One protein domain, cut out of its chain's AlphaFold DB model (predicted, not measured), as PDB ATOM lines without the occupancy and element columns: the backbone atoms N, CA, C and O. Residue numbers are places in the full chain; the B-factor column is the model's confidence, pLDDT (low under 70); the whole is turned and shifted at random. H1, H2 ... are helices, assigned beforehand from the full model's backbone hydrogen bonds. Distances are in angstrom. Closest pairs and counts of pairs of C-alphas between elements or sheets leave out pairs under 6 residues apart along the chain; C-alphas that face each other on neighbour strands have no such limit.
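What this domain is: This is residues 261 to 306 of the 315 residues of the protein "Fatty acyl-CoA reductase" of Dichanthelium oligosanthes (UniProt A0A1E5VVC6). A long helix, H2, and a shorter one, H1, run side by side in opposite ways as a helical hairpin, joined at one end by residues 276 to 281. The hairpin is loosely closed, and H2 makes the length of the rod. The printed part has 46 residues with two named helices, H1 then H2, and no named strand: all helix. It is loose, with a radius of gyration of the C-alphas of 11.9 A and spans of 37 by 16 by 11 A.

Where its parts are: H2, residues 282 to 306, measures 36.0 A from C-alpha 282 at (-9.027, 7.906, 29.184) to C-alpha 306 at (9.527, -20.205, 41.976). H1, residues 263 to 275, measures 18.5 A and begins with C-alpha 263 at (12.551, -5.241, 41.996).

How they stand to each other: H2 touches H1 with residues 296 to 299 alone, and H1 touches H2 with residues 265 to 269 alone. Their closest C-alphas, those of Ala 265 and Ile 299, are 7.1 A apart. This hairpin has a shallow tilt of 23 degrees, opposite ways. In H1 and H2 every O i to N i+4 pair is within hydrogen-bond range.

The domain as a whole: The C-alphas farthest apart, those of Asp 281 and Ala 306, are 37.2 A apart. The printed part has no cut, and the link from H1 to H2 is short. The pLDDT is under 70 at residue 261, residues 274 to 279 and residues 300 to 306.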
ATOM      1  N   LEU A 261       9.569  -8.213  47.074       66.75
ATOM      2  CA  LEU A 261       9.155  -7.668  45.791       66.75
ATOM      3  C   LEU A 261      10.321  -7.850  44.816       66.75
ATOM      4  O   LEU A 261      11.435  -7.400  45.101       66.75
ATOM      5  N   ASP A 262      10.077  -8.535  43.701       80.75
ATOM      6  CA  ASP A 262      11.072  -8.698  42.646       80.75
ATOM      7  C   ASP A 262      11.276  -7.342  41.960       80.75
ATOM      8  O   ASP A 262      10.551  -6.955  41.042       80.75
ATOM      9  N   MET A 263      12.248  -6.585  42.474       82.44
ATOM     10  CA  MET A 263      12.551  -5.241  41.996       82.44
ATOM     11  C   MET A 263      12.955  -5.249  40.520       82.44
ATOM     12  O   MET A 263      12.619  -4.310  39.808       82.44
ATOM     13  N   GLU A 264      13.648  -6.287  40.042       85.69
ATOM     14  CA  GLU A 264      14.084  -6.362  38.646       85.69
ATOM     15  C   GLU A 264      12.897  -6.607  37.713       85.69
ATOM     16  O   GLU A 264      12.747  -5.909  36.703       85.69
ATOM     17  N   ALA A 265      12.009  -7.536  38.076       84.56
ATOM     18  CA  ALA A 265      10.781  -7.777  37.329       84.56
ATOM     19  C   ALA A 265       9.861  -6.544  37.325       84.56
ATOM     20  O   ALA A 265       9.339  -6.182  36.266       84.56
ATOM     21  N   GLU A 266       9.717  -5.853  38.461       85.06
ATOM     22  CA  GLU A 266       8.923  -4.621  38.560       85.06
ATOM     23  C   GLU A 266       9.526  -3.488  37.715       85.06
ATOM     24  O   GLU A 266       8.810  -2.820  36.965       85.06
ATOM     25  N   ILE A 267      10.851  -3.303  37.754       86.25
ATOM     26  CA  ILE A 267      11.559  -2.326  36.915       86.25
ATOM     27  C   ILE A 267      11.333  -2.643  35.430       86.25
ATOM     28  O   ILE A 267      10.957  -1.760  34.655       86.25
ATOM     29  N   LYS A 268      11.497  -3.903  35.015       87.31
ATOM     30  CA  LYS A 268      11.291  -4.330  33.622       87.31
ATOM     31  C   LYS A 268       9.848  -4.111  33.159       87.31
ATOM     32  O   LYS A 268       9.614  -3.673  32.025       87.31
ATOM     33  N   LEU A 269       8.877  -4.378  34.030       85.44
ATOM     34  CA  LEU A 269       7.467  -4.129  33.755       85.44
ATOM     35  C   LEU A 269       7.186  -2.625  33.601       85.44
ATOM     36  O   LEU A 269       6.510  -2.221  32.652       85.44
ATOM     37  N   ALA A 270       7.745  -1.785  34.474       82.50
ATOM     38  CA  ALA A 270       7.589  -0.335  34.400       82.50
ATOM     39  C   ALA A 270       8.185   0.243  33.104       82.50
ATOM     40  O   ALA A 270       7.523   1.025  32.414       82.50
ATOM     41  N   PHE A 271       9.394  -0.183  32.723       83.19
ATOM     42  CA  PHE A 271      10.039   0.275  31.491       83.19
ATOM     43  C   PHE A 271       9.276  -0.163  30.240       83.19
ATOM     44  O   PHE A 271       8.978   0.671  29.385       83.19
ATOM     45  N   SER A 272       8.894  -1.438  30.143       79.88
ATOM     46  CA  SER A 272       8.174  -1.948  28.969       79.88
ATOM     47  C   SER A 272       6.825  -1.254  28.749       79.88
ATOM     48  O   SER A 272       6.466  -0.982  27.605       79.88
ATOM     49  N   ASN A 273       6.117  -0.887  29.821       75.25
ATOM     50  CA  ASN A 273       4.864  -0.136  29.723       75.25
ATOM     51  C   ASN A 273       5.061   1.364  29.481       75.25
ATOM     52  O   ASN A 273       4.260   1.968  28.774       75.25
ATOM     53  N   SER A 274       6.137   1.973  29.991       67.25
ATOM     54  CA  SER A 274       6.455   3.378  29.687       67.25
ATOM     55  C   SER A 274       6.700   3.618  28.191       67.25
ATOM     56  O   SER A 274       6.326   4.665  27.671       67.25
ATOM     57  N   ILE A 275       7.250   2.616  27.495       61.00
ATOM     58  CA  ILE A 275       7.509   2.634  26.047       61.00
ATOM     59  C   ILE A 275       6.218   2.397  25.241       61.00
ATOM     60  O   ILE A 275       6.098   2.876  24.118       61.00
ATOM     61  N   ARG A 276       5.238   1.685  25.816       62.09
ATOM     62  CA  ARG A 276       3.959   1.314  25.183       62.09
ATOM     63  C   ARG A 276       2.821   2.314  25.394       62.09
ATOM     64  O   ARG A 276       1.695   2.012  25.007       62.09
ATOM     65  N   ARG A 277       3.056   3.480  26.008       62.72
ATOM     66  CA  ARG A 277       2.011   4.512  26.132       62.72
ATOM     67  C   ARG A 277       1.619   4.996  24.736       62.72
ATOM     68  O   ARG A 277       2.322   5.805  24.141       62.72
ATOM     69  N   HIS A 278       0.522   4.459  24.214       60.00
ATOM     70  CA  HIS A 278       0.100   4.670  22.830       60.00
ATOM     71  C   HIS A 278      -1.210   5.456  22.702       60.00
ATOM     72  O   HIS A 278      -1.587   5.799  21.585       60.00
ATOM     73  N   SER A 279      -1.901   5.757  23.808       62.56
ATOM     74  CA  SER A 279      -3.256   6.307  23.767       62.56
ATOM     75  C   SER A 279      -3.485   7.408  24.804       62.56
ATOM     76  O   SER A 279      -3.297   7.189  26.000       62.56
ATOM     77  N   ASP A 280      -3.951   8.570  24.336       72.62
ATOM     78  CA  ASP A 280      -4.456   9.667  25.176       72.62
ATOM     79  C   ASP A 280      -5.935   9.470  25.575       72.62
ATOM     80  O   ASP A 280      -6.503  10.288  26.300       72.62
ATOM     81  N   ASP A 281      -6.587   8.393  25.110       83.88
ATOM     82  CA  ASP A 281      -7.978   8.102  25.455       83.88
ATOM     83  C   ASP A 281      -8.100   7.607  26.915       83.88
ATOM     84  O   ASP A 281      -7.528   6.568  27.270       83.88
ATOM     85  N   PRO A 282      -8.890   8.280  27.776       79.62
ATOM     86  CA  PRO A 282      -9.027   7.906  29.184       79.62
ATOM     87  C   PRO A 282      -9.562   6.488  29.423       79.62
ATOM     88  O   PRO A 282      -9.235   5.878  30.446       79.62
ATOM     89  N   ALA A 283     -10.402   5.962  28.522       80.19
ATOM     90  CA  ALA A 283     -10.956   4.618  28.662       80.19
ATOM     91  C   ALA A 283      -9.904   3.547  28.339       80.19
ATOM     92  O   ALA A 283      -9.719   2.633  29.148       80.19
ATOM     93  N   SER A 284      -9.172   3.705  27.230       83.56
ATOM     94  CA  SER A 284      -8.011   2.873  26.879       83.56
ATOM     95  C   SER A 284      -6.975   2.875  27.998       83.56
ATOM     96  O   SER A 284      -6.615   1.817  28.511       83.56
ATOM     97  N   PHE A 285      -6.595   4.064  28.477       83.69
ATOM     98  CA  PHE A 285      -5.642   4.214  29.573       83.69
ATOM     99  C   PHE A 285      -6.101   3.481  30.839       83.69
ATOM    100  O   PHE A 285      -5.323   2.804  31.514       83.69
ATOM    101  N   SER A 286      -7.388   3.583  31.183       83.00
ATOM    102  CA  SER A 286      -7.910   2.888  32.355       83.00
ATOM    103  C   SER A 286      -7.890   1.368  32.210       83.00
ATOM    104  O   SER A 286      -7.760   0.696  33.233       83.00
ATOM    105  N   GLN A 287      -8.047   0.830  31.000       85.19
ATOM    106  CA  GLN A 287      -7.949  -0.605  30.747       85.19
ATOM    107  C   GLN A 287      -6.490  -1.073  30.798       85.19
ATOM    108  O   GLN A 287      -6.191  -2.030  31.504       85.19
ATOM    109  N   GLU A 288      -5.574  -0.336  30.170       85.75
ATOM    110  CA  GLU A 288      -4.131  -0.608  30.225       85.75
ATOM    111  C   GLU A 288      -3.620  -0.664  31.671       85.75
ATOM    112  O   GLU A 288      -2.901  -1.585  32.054       85.75
ATOM    113  N   MET A 289      -4.056   0.271  32.522       85.56
ATOM    114  CA  MET A 289      -3.697   0.275  33.944       85.56
ATOM    115  C   MET A 289      -4.260  -0.928  34.718       85.56
ATOM    116  O   MET A 289      -3.641  -1.364  35.691       85.56
ATOM    117  N   LYS A 290      -5.414  -1.476  34.313       85.94
ATOM    118  CA  LYS A 290      -5.957  -2.713  34.903       85.94
ATOM    119  C   LYS A 290      -5.126  -3.919  34.494       85.94
ATOM    120  O   LYS A 290      -4.748  -4.712  35.353       85.94
ATOM    121  N   ASP A 291      -4.805  -4.019  33.210       86.19
ATOM    122  CA  ASP A 291      -4.002  -5.113  32.666       86.19
ATOM    123  C   ASP A 291      -2.593  -5.108  33.277       86.19
ATOM    124  O   ASP A 291      -2.055  -6.161  33.618       86.19
ATOM    125  N   LEU A 292      -2.031  -3.919  33.514       84.88
ATOM    126  CA  LEU A 292      -0.774  -3.746  34.238       84.88
ATOM    127  C   LEU A 292      -0.854  -4.259  35.682       84.88
ATOM    128  O   LEU A 292       0.063  -4.929  36.153       84.88
ATOM    129  N   GLY A 293      -1.946  -3.956  36.390       83.81
ATOM    130  CA  GLY A 293      -2.179  -4.454  37.747       83.81
ATOM    131  C   GLY A 293      -2.249  -5.982  37.810       83.81
ATOM    132  O   GLY A 293      -1.698  -6.579  38.733       83.81
ATOM    133  N   LEU A 294      -2.858  -6.616  36.805       83.81
ATOM    134  CA  LEU A 294      -2.893  -8.077  36.678       83.81
ATOM    135  C   LEU A 294      -1.502  -8.662  36.400       83.81
ATOM    136  O   LEU A 294      -1.109  -9.624  37.049       83.81
ATOM    137  N   GLN A 295      -0.717  -8.042  35.515       84.31
ATOM    138  CA  GLN A 295       0.661  -8.474  35.247       84.31
ATOM    139  C   GLN A 295       1.549  -8.385  36.497       84.31
ATOM    140  O   GLN A 295       2.336  -9.295  36.753       84.31
ATOM    141  N   ARG A 296       1.403  -7.327  37.309       82.44
ATOM    142  CA  ARG A 296       2.089  -7.213  38.611       82.44
ATOM    143  C   ARG A 296       1.710  -8.347  39.557       82.44
ATOM    144  O   ARG A 296       2.590  -8.979  40.136       82.44
ATOM    145  N   TYR A 297       0.413  -8.638  39.666       78.94
ATOM    146  CA  TYR A 297      -0.080  -9.756  40.471       78.94
ATOM    147  C   TYR A 297       0.536 -11.095  40.031       78.94
ATOM    148  O   TYR A 297       0.953 -11.894  40.874       78.94
ATOM    149  N   ASP A 298       0.658 -11.334  38.725       80.69
ATOM    150  CA  ASP A 298       1.265 -12.558  38.196       80.69
ATOM    151  C   ASP A 298       2.770 -12.651  38.504       80.69
ATOM    152  O   ASP A 298       3.270 -13.737  38.793       80.69
ATOM    153  N   ILE A 299       3.510 -11.538  38.494       77.50
ATOM    154  CA  ILE A 299       4.935 -11.510  38.878       77.50
ATOM    155  C   ILE A 299       5.101 -11.875  40.357       77.50
ATOM    156  O   ILE A 299       5.940 -12.710  40.706       77.50
ATOM    157  N   GLU A 300       4.282 -11.301  41.235       68.00
ATOM    158  CA  GLU A 300       4.361 -11.531  42.683       68.00
ATOM    159  C   GLU A 300       3.915 -12.951  43.075       68.00
ATOM    160  O   GLU A 300       4.476 -13.573  43.982       68.00
ATOM    161  N   THR A 301       2.945 -13.518  42.358       64.69
ATOM    162  CA  THR A 301       2.484 -14.892  42.603       64.69
ATOM    163  C   THR A 301       3.405 -15.948  41.995       64.69
ATOM    164  O   THR A 301       3.687 -16.951  42.650       64.69
ATOM    165  N   ASN A 302       3.954 -15.728  40.796       57.38
ATOM    166  CA  ASN A 302       4.891 -16.671  40.178       57.38
ATOM    167  C   ASN A 302       6.283 -16.646  40.824       57.38
ATOM    168  O   ASN A 302       6.912 -17.696  40.935       57.38
ATOM    169  N   SER A 303       6.751 -15.495  41.318       52.34
ATOM    170  CA  SER A 303       7.981 -15.424  42.129       52.34
ATOM    171  C   SER A 303       7.817 -16.155  43.469       52.34
ATOM    172  O   SER A 303       8.729 -16.854  43.918       52.34
ATOM    173  N   SER A 304       6.615 -16.115  44.054       46.28
ATOM    174  CA  SER A 304       6.265 -16.917  45.232       46.28
ATOM    175  C   SER A 304       6.328 -18.429  44.946       46.28
ATOM    176  O   SER A 304       6.878 -19.163  45.767       46.28
ATOM    177  N   ILE A 305       5.863 -18.888  43.772       41.12
ATOM    178  CA  ILE A 305       5.915 -20.304  43.337       41.12
ATOM    179  C   ILE A 305       7.338 -20.743  42.952       41.12
ATOM    180  O   ILE A 305       7.746 -21.853  43.273       41.12
ATOM    181  N   ALA A 306       8.136 -19.887  42.312       35.12
ATOM    182  CA  ALA A 306       9.527 -20.205  41.976       35.12
ATOM    183  C   ALA A 306      10.416 -20.348  43.227       35.12
ATOM    184  O   ALA A 306      11.394 -21.095  43.215       35.12
TER     185      ALA A 306